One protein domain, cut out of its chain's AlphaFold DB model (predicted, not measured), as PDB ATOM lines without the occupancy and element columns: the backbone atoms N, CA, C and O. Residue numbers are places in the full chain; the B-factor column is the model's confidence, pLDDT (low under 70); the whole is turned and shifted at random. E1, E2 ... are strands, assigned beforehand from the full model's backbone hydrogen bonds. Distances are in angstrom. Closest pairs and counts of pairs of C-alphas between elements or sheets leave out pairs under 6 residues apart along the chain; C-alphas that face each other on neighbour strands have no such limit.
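AT A GLANCE: This is residues 53 to 69 and 117 to 192 of the 196 residues of an uncharacterized protein of Bacteroidetes bacterium GWB2_41_8 (UniProt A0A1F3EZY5). A twisted sheet of five strands and a smaller sheet of three lie face to face as a sandwich, their strands at 35 degrees to each other. The link of hairpin E6 and E7, at Ser 164, makes one end of the long axis; the turn at Glu 180 makes the other. The printed part has 93 residues, no named helix and strands E1 to E8 in chain order, class all strand; the sheets E4 - E3 - E6 - E7 - E8 and E2 - E1 - E5 are antiparallel. It is compact, with a radius of gyration of the C-alphas of 13.7 A, and spans 47 by 26 by 24 A.

HOW THE PARTS SIT: Start at inner strand E6, residues 151 to 159. Its neighbour E3, residues 118 to 127, runs at 166 degrees to it; find N 124 and O 154 at 2.8 A. E7, residues 169 to 179, forms a hairpin with E6, with N 155 and O 172 at 2.9 A. Edge strand E8, residues 182 to 187, adds a hairpin with E7, N 177 and O 184 at 2.9 A; E6, E7 and E8 are a meander, each the antiparallel neighbour of the one before. Edge strand E4, residues 130 to 134, forms a hairpin with E3, N 132 and O 125 at 2.8 A. In the second sheet, E1, residues 53 to 59, pairs with E2, residues 62 to 68, N 57 and O 64 at 2.8 A, and with E5, residues 140 to 142, N 54 and O 141 at 2.9 A. Between sheets, the closest C-alphas of E2 and E8 are Phe 67 and Cys 183, 7.3 A.

IN THESE COORDINATES: Find C-alpha 53 at (-17.417, 20.998, 0.581), where E1 begins. E7 measures 31.8 A, E6 26.3 A and E3 25.9 A. E8 ends at C-alpha 187, (-30.095, 17.883, 13.108).

THE WHOLE: Residues 70 to 116 are cut out, with 26.8 A between C-alphas 69 and 117. Of the links printed whole, none is long. Mean pLDDT of the printed part is 70.8; 41 residues are under 70, among them 159 to 169.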
ATOM      1  N   LYS A  53     -17.131  22.389   0.942       72.00
ATOM      2  CA  LYS A  53     -17.417  20.998   0.581       72.00
ATOM      3  C   LYS A  53     -17.984  20.255   1.775       72.00
ATOM      4  O   LYS A  53     -17.374  20.176   2.846       72.00
ATOM      5  N   VAL A  54     -19.151  19.669   1.560       74.44
ATOM      6  CA  VAL A  54     -19.892  18.956   2.588       74.44
ATOM      7  C   VAL A  54     -19.955  17.484   2.222       74.44
ATOM      8  O   VAL A  54     -20.357  17.123   1.117       74.44
ATOM      9  N   LYS A  55     -19.556  16.625   3.160       78.44
ATOM     10  CA  LYS A  55     -19.529  15.175   2.987       78.44
ATOM     11  C   LYS A  55     -20.632  14.510   3.789       78.44
ATOM     12  O   LYS A  55     -20.770  14.757   4.986       78.44
ATOM     13  N   ILE A  56     -21.346  13.596   3.147       77.56
ATOM     14  CA  ILE A  56     -22.387  12.788   3.776       77.56
ATOM     15  C   ILE A  56     -21.800  11.415   4.117       77.56
ATOM     16  O   ILE A  56     -21.262  10.713   3.255       77.56
ATOM     17  N   ARG A  57     -21.884  11.024   5.391       74.94
ATOM     18  CA  ARG A  57     -21.506   9.691   5.876       74.94
ATOM     19  C   ARG A  57     -22.756   8.895   6.210       74.94
ATOM     20  O   ARG A  57     -23.656   9.398   6.866       74.94
ATOM     21  N   GLN A  58     -22.795   7.644   5.782       63.59
ATOM     22  CA  GLN A  58     -23.884   6.734   6.123       63.59
ATOM     23  C   GLN A  58     -23.715   6.223   7.557       63.59
ATOM     24  O   GLN A  58     -22.600   5.901   7.975       63.59
ATOM     25  N   THR A  59     -24.821   6.111   8.289       66.56
ATOM     26  CA  THR A  59     -24.888   5.485   9.615       66.56
ATOM     27  C   THR A  59     -26.018   4.458   9.655       66.56
ATOM     28  O   THR A  59     -26.884   4.434   8.783       66.56
ATOM     29  N   ALA A  60     -26.029   3.589  10.671       51.06
ATOM     30  CA  ALA A  60     -27.039   2.531  10.793       51.06
ATOM     31  C   ALA A  60     -28.485   3.062  10.880       51.06
ATOM     32  O   ALA A  60     -29.417   2.351  10.520       51.06
ATOM     33  N   ASN A  61     -28.659   4.311  11.328       56.34
ATOM     34  CA  ASN A  61     -29.962   4.936  11.566       56.34
ATOM     35  C   ASN A  61     -30.207   6.173  10.671       56.34
ATOM     36  O   ASN A  61     -31.148   6.927  10.928       56.34
ATOM     37  N   GLY A  62     -29.355   6.436   9.670       65.25
ATOM     38  CA  GLY A  62     -29.479   7.609   8.800       65.25
ATOM     39  C   GLY A  62     -28.159   8.061   8.180       65.25
ATOM     40  O   GLY A  62     -27.398   7.257   7.641       65.25
ATOM     41  N   CYS A  63     -27.890   9.363   8.238       62.47
ATOM     42  CA  CYS A  63     -26.650   9.944   7.746       62.47
ATOM     43  C   CYS A  63     -26.135  11.063   8.662       62.47
ATOM     44  O   CYS A  63     -26.913  11.736   9.339       62.47
ATOM     45  N   ASP A  64     -24.817  11.242   8.650       70.62
ATOM     46  CA  ASP A  64     -24.102  12.327   9.316       70.62
ATOM     47  C   ASP A  64     -23.535  13.278   8.261       70.62
ATOM     48  O   ASP A  64     -23.015  12.843   7.227       70.62
ATOM     49  N   ILE A  65     -23.594  14.578   8.539       71.81
ATOM     50  CA  ILE A  65     -23.029  15.620   7.682       71.81
ATOM     51  C   ILE A  65     -21.723  16.117   8.294       71.81
ATOM     52  O   ILE A  65     -21.676  16.483   9.466       71.81
ATOM     53  N   VAL A  66     -20.660  16.139   7.491       75.31
ATOM     54  CA  VAL A  66     -19.335  16.627   7.883       75.31
ATOM     55  C   VAL A  66     -18.920  17.762   6.952       75.31
ATOM     56  O   VAL A  66     -18.825  17.568   5.740       75.31
ATOM     57  N   PHE A  67     -18.632  18.928   7.523       67.81
ATOM     58  CA  PHE A  67     -18.079  20.072   6.798       67.81
ATOM     59  C   PHE A  67     -16.563  19.918   6.697       67.81
ATOM     60  O   PHE A  67     -15.874  19.838   7.714       67.81
ATOM     61  N   ASN A  68     -16.033  19.867   5.475       63.31
ATOM     62  CA  ASN A  68     -14.596  19.909   5.240       63.31
ATOM     63  C   ASN A  68     -14.207  21.351   4.903       63.31
ATOM     64  O   ASN A  68     -14.123  21.719   3.733       63.31
ATOM     65  N   GLN A  69     -13.962  22.167   5.925       54.94
ATOM     66  CA  GLN A  69     -13.365  23.486   5.733       54.94
ATOM     67  C   GLN A  69     -11.841  23.343   5.763       54.94
ATOM     68  O   GLN A  69     -11.244  23.064   6.804       54.94
ATOM     69  N   SER A 117     -26.984  -0.360  -0.214       58.28
ATOM     70  CA  SER A 117     -26.414   0.918  -0.603       58.28
ATOM     71  C   SER A 117     -27.524   1.955  -0.634       58.28
ATOM     72  O   SER A 117     -28.620   1.703  -1.136       58.28
ATOM     73  N   MET A 118     -27.218   3.129  -0.101       65.56
ATOM     74  CA  MET A 118     -28.005   4.333  -0.323       65.56
ATOM     75  C   MET A 118     -28.034   4.638  -1.827       65.56
ATOM     76  O   MET A 118     -26.977   4.731  -2.455       65.56
ATOM     77  N   SER A 119     -29.232   4.777  -2.380       71.88
ATOM     78  CA  SER A 119     -29.500   5.124  -3.775       71.88
ATOM     79  C   SER A 119     -30.288   6.437  -3.833       71.88
ATOM     80  O   SER A 119     -30.791   6.915  -2.815       71.88
ATOM     81  N   ASP A 120     -30.348   7.059  -5.012       72.31
ATOM     82  CA  ASP A 120     -31.117   8.291  -5.268       72.31
ATOM     83  C   ASP A 120     -30.858   9.434  -4.272       72.31
ATOM     84  O   ASP A 120     -31.757  10.216  -3.951       72.31
ATOM     85  N   LEU A 121     -29.623   9.523  -3.767       82.12
ATOM     86  CA  LEU A 121     -29.228  10.549  -2.814       82.12
ATOM     87  C   LEU A 121     -29.385  11.932  -3.443       82.12
ATOM     88  O   LEU A 121     -28.821  12.234  -4.495       82.12
ATOM     89  N   SER A 122     -30.133  12.790  -2.764       85.75
ATOM     90  CA  SER A 122     -30.255  14.187  -3.129       85.75
ATOM     91  C   SER A 122     -30.289  15.086  -1.912       85.75
ATOM     92  O   SER A 122     -30.709  14.686  -0.828       85.75
ATOM     93  N   VAL A 123     -29.828  16.310  -2.117       88.25
ATOM     94  CA  VAL A 123     -29.789  17.338  -1.091       88.25
ATOM     95  C   VAL A 123     -30.632  18.497  -1.582       88.25
ATOM     96  O   VAL A 123     -30.423  19.004  -2.681       88.25
ATOM     97  N   THR A 124     -31.596  18.905  -0.775       89.44
ATOM     98  CA  THR A 124     -32.399  20.098  -1.005       89.44
ATOM     99  C   THR A 124     -31.929  21.164  -0.033       89.44
ATOM    100  O   THR A 124     -31.884  20.932   1.172       89.44
ATOM    101  N   PHE A 125     -31.547  22.312  -0.570       88.06
ATOM    102  CA  PHE A 125     -31.067  23.457   0.181       88.06
ATOM    103  C   PHE A 125     -32.072  24.592   0.060       88.06
ATOM    104  O   PHE A 125     -32.470  24.957  -1.051       88.06
ATOM    105  N   THR A 126     -32.447  25.166   1.195       86.94
ATOM    106  CA  THR A 126     -33.364  26.295   1.268       86.94
ATOM    107  C   THR A 126     -32.693  27.454   1.989       86.94
ATOM    108  O   THR A 126     -32.304  27.343   3.149       86.94
ATOM    109  N   SER A 127     -32.592  28.590   1.301       81.88
ATOM    110  CA  SER A 127     -32.072  29.844   1.849       81.88
ATOM    111  C   SER A 127     -32.937  31.010   1.387       81.88
ATOM    112  O   SER A 127     -33.304  31.090   0.213       81.88
ATOM    113  N   LYS A 128     -33.295  31.917   2.306       78.00
ATOM    114  CA  LYS A 128     -34.122  33.110   2.020       78.00
ATOM    115  C   LYS A 128     -35.437  32.780   1.290       78.00
ATOM    116  O   LYS A 128     -35.849  33.488   0.373       78.00
ATOM    117  N   GLY A 129     -36.062  31.656   1.649       78.25
ATOM    118  CA  GLY A 129     -37.296  31.162   1.024       78.25
ATOM    119  C   GLY A 129     -37.128  30.600  -0.393       78.25
ATOM    120  O   GLY A 129     -38.113  30.190  -1.005       78.25
ATOM    121  N   ARG A 130     -35.901  30.556  -0.930       81.69
ATOM    122  CA  ARG A 130     -35.590  29.893  -2.199       81.69
ATOM    123  C   ARG A 130     -35.061  28.498  -1.931       81.69
ATOM    124  O   ARG A 130     -34.067  28.334  -1.232       81.69
ATOM    125  N   THR A 131     -35.712  27.518  -2.539       88.00
ATOM    126  CA  THR A 131     -35.329  26.111  -2.460       88.00
ATOM    127  C   THR A 131     -34.675  25.682  -3.763       88.00
ATOM    128  O   THR A 131     -35.207  25.939  -4.842       88.00
ATOM    129  N   GLN A 132     -33.540  24.997  -3.668       88.81
ATOM    130  CA  GLN A 132     -32.858  24.400  -4.807       88.81
ATOM    131  C   GLN A 132     -32.310  23.019  -4.463       88.81
ATOM    132  O   GLN A 132     -31.872  22.754  -3.344       88.81
ATOM    133  N   LYS A 133     -32.323  22.131  -5.452       89.31
ATOM    134  CA  LYS A 133     -31.740  20.798  -5.338       89.31
ATOM    135  C   LYS A 133     -30.258  20.879  -5.692       89.31
ATOM    136  O   LYS A 133     -29.919  21.279  -6.803       89.31
ATOM    137  N   LEU A 134     -29.391  20.501  -4.761       84.81
ATOM    138  CA  LEU A 134     -27.950  20.475  -4.965       84.81
ATOM    139  C   LEU A 134     -27.530  19.136  -5.588       84.81
ATOM    140  O   LEU A 134     -28.009  18.077  -5.157       84.81
ATOM    141  N   PRO A 135     -26.644  19.154  -6.600       82.12
ATOM    142  CA  PRO A 135     -26.072  17.934  -7.138       82.12
ATOM    143  C   PRO A 135     -25.186  17.275  -6.079       82.12
ATOM    144  O   PRO A 135     -24.366  17.934  -5.439       82.12
ATOM    145  N   VAL A 136     -25.344  15.963  -5.913       82.06
ATOM    146  CA  VAL A 136     -24.497  15.160  -5.029       82.06
ATOM    147  C   VAL A 136     -23.621  14.270  -5.892       82.06
ATOM    148  O   VAL A 136     -24.122  13.437  -6.646       82.06
ATOM    149  N   ILE A 137     -22.308  14.440  -5.783       78.94
ATOM    150  CA  ILE A 137     -21.315  13.677  -6.541       78.94
ATOM    151  C   ILE A 137     -20.381  13.030  -5.526       78.94
ATOM    152  O   ILE A 137     -19.843  13.703  -4.657       78.94
ATOM    153  N   ASN A 138     -20.191  11.709  -5.603       78.50
ATOM    154  CA  ASN A 138     -19.332  10.961  -4.673       78.50
ATOM    155  C   ASN A 138     -19.667  11.181  -3.178       78.50
ATOM    156  O   ASN A 138     -18.771  11.204  -2.334       78.50
ATOM    157  N   ASN A 139     -20.959  11.307  -2.844       73.81
ATOM    158  CA  ASN A 139     -21.472  11.627  -1.497       73.81
ATOM    159  C   ASN A 139     -21.022  12.993  -0.955       73.81
ATOM    160  O   ASN A 139     -21.015  13.216   0.259       73.81
ATOM    161  N   GLU A 140     -20.641  13.895  -1.852       76.62
ATOM    162  CA  GLU A 140     -20.240  15.255  -1.538       76.62
ATOM    163  C   GLU A 140     -21.121  16.234  -2.315       76.62
ATOM    164  O   GLU A 140     -21.575  15.952  -3.428       76.62
ATOM    165  N   PHE A 141     -21.402  17.374  -1.698       83.19
ATOM    166  CA  PHE A 141     -22.091  18.486  -2.338       83.19
ATOM    167  C   PHE A 141     -21.430  19.797  -1.927       83.19
ATOM    168  O   PHE A 141     -20.786  19.892  -0.877       83.19
ATOM    169  N   THR A 142     -21.601  20.802  -2.774       82.38
ATOM    170  CA  THR A 142     -21.065  22.140  -2.555       82.38
ATOM    171  C   THR A 142     -22.202  23.064  -2.157       82.38
ATOM    172  O   THR A 142     -23.241  23.093  -2.824       82.38
ATOM    173  N   LEU A 143     -22.023  23.794  -1.056       78.44
ATOM    174  CA  LEU A 143     -22.961  24.847  -0.687       78.44
ATOM    175  C   LEU A 143     -22.805  26.043  -1.641       78.44
ATOM    176  O   LEU A 143     -21.680  26.375  -2.002       78.44
ATOM    177  N   PRO A 144     -23.906  26.689  -2.052       78.25
ATOM    178  CA  PRO A 144     -23.846  27.885  -2.886       78.25
ATOM    179  C   PRO A 144     -23.110  29.033  -2.188       78.25
ATOM    180  O   PRO A 144     -23.321  29.282  -0.996       78.25
ATOM    181  N   ASP A 145     -22.309  29.769  -2.955       68.12
ATOM    182  CA  ASP A 145     -21.572  30.935  -2.468       68.12
ATOM    183  C   ASP A 145     -22.522  32.054  -2.002       68.12
ATOM    184  O   ASP A 145     -23.607  32.256  -2.557       68.12
ATOM    185  N   GLY A 146     -22.114  32.803  -0.971       62.12
ATOM    186  CA  GLY A 146     -22.904  33.907  -0.402       62.12
ATOM    187  C   GLY A 146     -23.973  33.479   0.609       62.12
ATOM    188  O   GLY A 146     -24.918  34.227   0.891       62.12
ATOM    189  N   THR A 147     -23.841  32.272   1.155       61.94
ATOM    190  CA  THR A 147     -24.688  31.787   2.242       61.94
ATOM    191  C   THR A 147     -24.132  32.285   3.583       61.94
ATOM    192  O   THR A 147     -23.435  31.555   4.269       61.94
ATOM    193  N   ASP A 148     -24.428  33.535   3.948       62.81
ATOM    194  CA  ASP A 148     -24.020  34.135   5.241       62.81
ATOM    195  C   ASP A 148     -25.131  34.077   6.307       62.81
ATOM    196  O   ASP A 148     -25.061  34.736   7.341       62.81
ATOM    197  N   GLN A 149     -26.217  33.352   6.031       69.12
ATOM    198  CA  GLN A 149     -27.398  33.287   6.891       69.12
ATOM    199  C   GLN A 149     -27.778  31.842   7.176       69.12
ATOM    200  O   GLN A 149     -27.404  30.934   6.431       69.12
ATOM    201  N   ASP A 150     -28.571  31.655   8.225       77.25
ATOM    202  CA  ASP A 150     -29.105  30.349   8.582       77.25
ATOM    203  C   ASP A 150     -29.938  29.766   7.434       77.25
ATOM    204  O   ASP A 150     -30.707  30.466   6.764       77.25
ATOM    205  N   CYS A 151     -29.747  28.476   7.178       79.31
ATOM    206  CA  CYS A 151     -30.359  27.771   6.055       79.31
ATOM    207  C   CYS A 151     -30.909  26.423   6.487       79.31
ATOM    208  O   CYS A 151     -30.397  25.808   7.418       79.31
ATOM    209  N   ASP A 152     -31.884  25.919   5.739       83.62
ATOM    210  CA  ASP A 152     -32.402  24.573   5.942       83.62
ATOM    211  C   ASP A 152     -31.877  23.627   4.866       83.62
ATOM    212  O   ASP A 152     -31.768  23.962   3.681       83.62
ATOM    213  N   LEU A 153     -31.550  22.418   5.298       84.81
ATOM    214  CA  LEU A 153     -31.043  21.355   4.454       84.81
ATOM    215  C   LEU A 153     -31.877  20.099   4.672       84.81
ATOM    216  O   LEU A 153     -31.997  19.619   5.796       84.81
ATOM    217  N   VAL A 154     -32.387  19.516   3.594       86.00
ATOM    218  CA  VAL A 154     -33.036  18.204   3.621       86.00
ATOM    219  C   VAL A 154     -32.213  17.244   2.782       86.00
ATOM    220  O   VAL A 154     -32.023  17.452   1.585       86.00
ATOM    221  N   VAL A 155     -31.708  16.193   3.417       83.00
ATOM    222  CA  VAL A 155     -31.034  15.093   2.730       83.00
ATOM    223  C   VAL A 155     -32.047  13.972   2.553       83.00
ATOM    224  O   VAL A 155     -32.565  13.458   3.543       83.00
ATOM    225  N   SER A 156     -32.303  13.588   1.305       81.94
ATOM    226  CA  SER A 156     -33.268  12.550   0.936       81.94
ATOM    227  C   SER A 156     -32.567  11.417   0.198       81.94
ATOM    228  O   SER A 156     -31.712  11.661  -0.657       81.94
ATOM    229  N   TRP A 157     -32.931  10.175   0.498       80.44
ATOM    230  CA  TRP A 157     -32.385   8.992  -0.165       80.44
ATOM    231  C   TRP A 157     -33.375   7.837  -0.209       80.44
ATOM    232  O   TRP A 157     -34.380   7.818   0.499       80.44
ATOM    233  N   SER A 158     -33.075   6.853  -1.045       74.19
ATOM    234  CA  SER A 158     -33.724   5.550  -1.045       74.19
ATOM    235  C   SER A 158     -32.740   4.489  -0.554       74.19
ATOM    236  O   SER A 158     -31.522   4.604  -0.715       74.19
ATOM    237  N   TRP A 159     -33.256   3.442   0.080       68.25
ATOM    238  CA  TRP A 159     -32.468   2.240   0.329       68.25
ATOM    239  C   TRP A 159     -32.643   1.304  -0.858       68.25
ATOM    240  O   TRP A 159     -33.772   1.037  -1.268       68.25
ATOM    241  N   GLY A 160     -31.539   0.809  -1.425       59.28
ATOM    242  CA  GLY A 160     -31.600  -0.201  -2.475       59.28
ATOM    243  C   GLY A 160     -32.318  -1.455  -1.969       59.28
ATOM    244  O   GLY A 160     -31.739  -2.238  -1.219       59.28
ATOM    245  N   VAL A 161     -33.572  -1.645  -2.375       54.34
ATOM    246  CA  VAL A 161     -34.332  -2.878  -2.149       54.34
ATOM    247  C   VAL A 161     -34.275  -3.723  -3.412       54.34
ATOM    248  O   VAL A 161     -34.712  -3.309  -4.484       54.34
ATOM    249  N   SER A 162     -33.712  -4.925  -3.292       52.22
ATOM    250  CA  SER A 162     -33.849  -5.945  -4.324       52.22
ATOM    251  C   SER A 162     -35.324  -6.349  -4.416       52.22
ATOM    252  O   SER A 162     -35.872  -6.861  -3.442       52.22
ATOM    253  N   ASN A 163     -35.898  -6.163  -5.603       46.00
ATOM    254  CA  ASN A 163     -37.239  -6.536  -6.065       46.00
ATOM    255  C   ASN A 163     -38.418  -5.599  -5.739       46.00
ATOM    256  O   ASN A 163     -38.901  -5.504  -4.618       46.00
ATOM    257  N   SER A 164     -38.927  -5.018  -6.835       51.75
ATOM    258  CA  SER A 164     -40.328  -4.668  -7.108       51.75
ATOM    259  C   SER A 164     -41.085  -3.935  -5.997       51.75
ATOM    260  O   SER A 164     -41.999  -4.475  -5.380       51.75
ATOM    261  N   GLY A 165     -40.744  -2.665  -5.816       53.88
ATOM    262  CA  GLY A 165     -41.546  -1.666  -5.116       53.88
ATOM    263  C   GLY A 165     -40.905  -0.296  -5.318       53.88
ATOM    264  O   GLY A 165     -39.682  -0.217  -5.432       53.88
ATOM    265  N   SER A 166     -41.697   0.778  -5.399       54.91
ATOM    266  CA  SER A 166     -41.139   2.132  -5.279       54.91
ATOM    267  C   SER A 166     -40.435   2.209  -3.924       54.91
ATOM    268  O   SER A 166     -41.092   1.963  -2.910       54.91
ATOM    269  N   PRO A 167     -39.120   2.461  -3.868       60.06
ATOM    270  CA  PRO A 167     -38.406   2.380  -2.608       60.06
ATOM    271  C   PRO A 167     -38.906   3.481  -1.668       60.06
ATOM    272  O   PRO A 167     -39.003   4.644  -2.069       60.06
ATOM    273  N   ALA A 168     -39.220   3.109  -0.424       64.62
ATOM    274  CA  ALA A 168     -39.534   4.056   0.640       64.62
ATOM    275  C   ALA A 168     -38.413   5.103   0.724       64.62
ATOM    276  O   ALA A 168     -37.232   4.751   0.856       64.62
ATOM    277  N   ARG A 169     -38.765   6.388   0.595       69.06
ATOM    278  CA  ARG A 169     -37.786   7.473   0.721       69.06
ATOM    279  C   ARG A 169     -37.548   7.769   2.191       69.06
ATOM    280  O   ARG A 169     -38.482   7.957   2.958       69.06
ATOM    281  N   SER A 170     -36.279   7.829   2.555       77.12
ATOM    282  CA  SER A 170     -35.812   8.311   3.845       77.12
ATOM    283  C   SER A 170     -35.360   9.757   3.703       77.12
ATOM    284  O   SER A 170     -34.671  10.094   2.741       77.12
ATOM    285  N   GLU A 171     -35.720  10.595   4.669       77.94
ATOM    286  CA  GLU A 171     -35.303  11.995   4.707       77.94
ATOM    287  C   GLU A 171     -34.838  12.389   6.107       77.94
ATOM    288  O   GLU A 171     -35.309  11.865   7.123       77.94
ATOM    289  N   ILE A 172     -33.899  13.327   6.157       76.25
ATOM    290  CA  ILE A 172     -33.446  13.963   7.390       76.25
ATOM    291  C   ILE A 172     -33.193  15.445   7.137       76.25
ATOM    292  O   ILE A 172     -32.543  15.826   6.161       76.25
ATOM    293  N   ALA A 173     -33.728  16.269   8.031       79.69
ATOM    294  CA  ALA A 173     -33.597  17.712   7.976       79.69
ATOM    295  C   ALA A 173     -32.528  18.206   8.961       79.69
ATOM    296  O   ALA A 173     -32.377  17.695  10.077       79.69
ATOM    297  N   PHE A 174     -31.798  19.226   8.537       78.25
ATOM    298  CA  PHE A 174     -30.821  19.950   9.329       78.25
ATOM    299  C   PHE A 174     -31.088  21.440   9.185       78.25
ATOM    300  O   PHE A 174     -31.364  21.912   8.085       78.25
ATOM    301  N   SER A 175     -30.936  22.169  10.282       81.19
ATOM    302  CA  SER A 175     -30.804  23.620  10.245       81.19
ATOM    303  C   SER A 175     -29.322  23.943  10.353       81.19
ATOM    304  O   SER A 175     -28.619  23.456  11.243       81.19
ATOM    305  N   LEU A 176     -28.835  24.703   9.386       77.25
ATOM    306  CA  LEU A 176     -27.456  25.122   9.265       77.25
ATOM    307  C   LEU A 176     -27.331  26.530   9.840       77.25
ATOM    308  O   LEU A 176     -27.930  27.451   9.294       77.25
ATOM    309  N   SER A 177     -26.554  26.689  10.909       72.75
ATOM    310  CA  SER A 177     -26.203  27.997  11.459       72.75
ATOM    311  C   SER A 177     -24.809  28.394  11.002       72.75
ATOM    312  O   SER A 177     -23.861  27.615  11.176       72.75
ATOM    313  N   ILE A 178     -24.674  29.586  10.432       67.50
ATOM    314  CA  ILE A 178     -23.399  30.086   9.909       67.50
ATOM    315  C   ILE A 178     -22.954  31.241  10.793       67.50
ATOM    316  O   ILE A 178     -23.562  32.307  10.796       67.50
ATOM    317  N   VAL A 179     -21.897  31.010  11.569       63.47
ATOM    318  CA  VAL A 179     -21.338  32.000  12.494       63.47
ATOM    319  C   VAL A 179     -19.886  32.227  12.097       63.47
ATOM    320  O   VAL A 179     -19.088  31.294  12.124       63.47
ATOM    321  N   GLU A 180     -19.553  33.453  11.687       59.25
ATOM    322  CA  GLU A 180     -18.173  33.882  11.389       59.25
ATOM    323  C   GLU A 180     -17.434  32.998  10.356       59.25
ATOM    324  O   GLU A 180     -16.233  32.758  10.457       59.25
ATOM    325  N   GLY A 181     -18.149  32.486   9.348       56.12
ATOM    326  CA  GLY A 181     -17.573  31.622   8.307       56.12
ATOM    327  C   GLY A 181     -17.357  30.161   8.726       56.12
ATOM    328  O   GLY A 181     -16.825  29.376   7.940       56.12
ATOM    329  N   ALA A 182     -17.788  29.778   9.933       58.19
ATOM    330  CA  ALA A 182     -17.918  28.391  10.360       58.19
ATOM    331  C   ALA A 182     -19.381  27.938  10.220       58.19
ATOM    332  O   ALA A 182     -20.298  28.538  10.784       58.19
ATOM    333  N   CYS A 183     -19.607  26.858   9.469       61.78
ATOM    334  CA  CYS A 183     -20.931  26.251   9.334       61.78
ATOM    335  C   CYS A 183     -21.125  25.144  10.373       61.78
ATOM    336  O   CYS A 183     -20.349  24.186  10.423       61.78
ATOM    337  N   MET A 184     -22.201  25.230  11.153       65.94
ATOM    338  CA  MET A 184     -22.655  24.145  12.024       65.94
ATOM    339  C   MET A 184     -23.998  23.611  11.530       65.94
ATOM    340  O   MET A 184     -24.936  24.378  11.348       65.94
ATOM    341  N   ALA A 185     -24.109  22.293  11.342       67.31
ATOM    342  CA  ALA A 185     -25.395  21.643  11.099       67.31
ATOM    343  C   ALA A 185     -25.959  21.091  12.401       67.31
ATOM    344  O   ALA A 185     -25.337  20.257  13.060       67.31
ATOM    345  N   ILE A 186     -27.176  21.504  12.723       73.25
ATOM    346  CA  ILE A 186     -27.954  20.951  13.819       73.25
ATOM    347  C   ILE A 186     -29.040  20.089  13.191       73.25
ATOM    348  O   ILE A 186     -29.902  20.577  12.460       73.25
ATOM    349  N   LYS A 187     -29.001  18.785  13.473       68.44
ATOM    350  CA  LYS A 187     -30.095  17.883  13.108       68.44
ATOM    351  C   LYS A 187     -31.365  18.386  13.783       68.44
ATOM    352  O   LYS A 187     -31.440  18.400  15.015       68.44
ATOM    353  N   THR A 188     -32.363  18.778  13.001       65.94
ATOM    354  CA  THR A 188     -33.652  19.141  13.580       65.94
ATOM    355  C   THR A 188     -34.316  17.862  14.074       65.94
ATOM    356  O   THR A 188     -34.202  16.795  13.463       65.94
ATOM    357  N   LYS A 189     -34.967  17.921  15.239       49.72
ATOM    358  CA  LYS A 189     -35.672  16.770  15.814       49.72
ATOM    359  C   LYS A 189     -36.984  16.538  15.051       49.72
ATOM    360  O   LYS A 189     -38.063  16.651  15.614       49.72
ATOM    361  N   GLY A 190     -36.881  16.220  13.764       44.72
ATOM    362  CA  GLY A 190     -37.912  15.500  13.035       44.72
ATOM    363  C   GLY A 190     -37.833  14.036  13.446       44.72
ATOM    364  O   GLY A 190     -36.741  13.461  13.491       44.72
ATOM    365  N   THR A 191     -38.976  13.462  13.820       38.00
ATOM    366  CA  THR A 191     -39.180  12.025  14.053       38.00
ATOM    367  C   THR A 191     -38.331  11.213  13.084       38.00
ATOM    368  O   THR A 191     -38.452  11.391  11.874       38.00
ATOM    369  N   GLY A 192     -37.401  10.422  13.629       36.88
ATOM    370  CA  GLY A 192     -36.334   9.787  12.860       36.88
ATOM    371  C   GLY A 192     -36.864   9.091  11.617       36.88
ATOM    372  O   GLY A 192     -37.913   8.473  11.719       36.88
TER     373      GLY A 192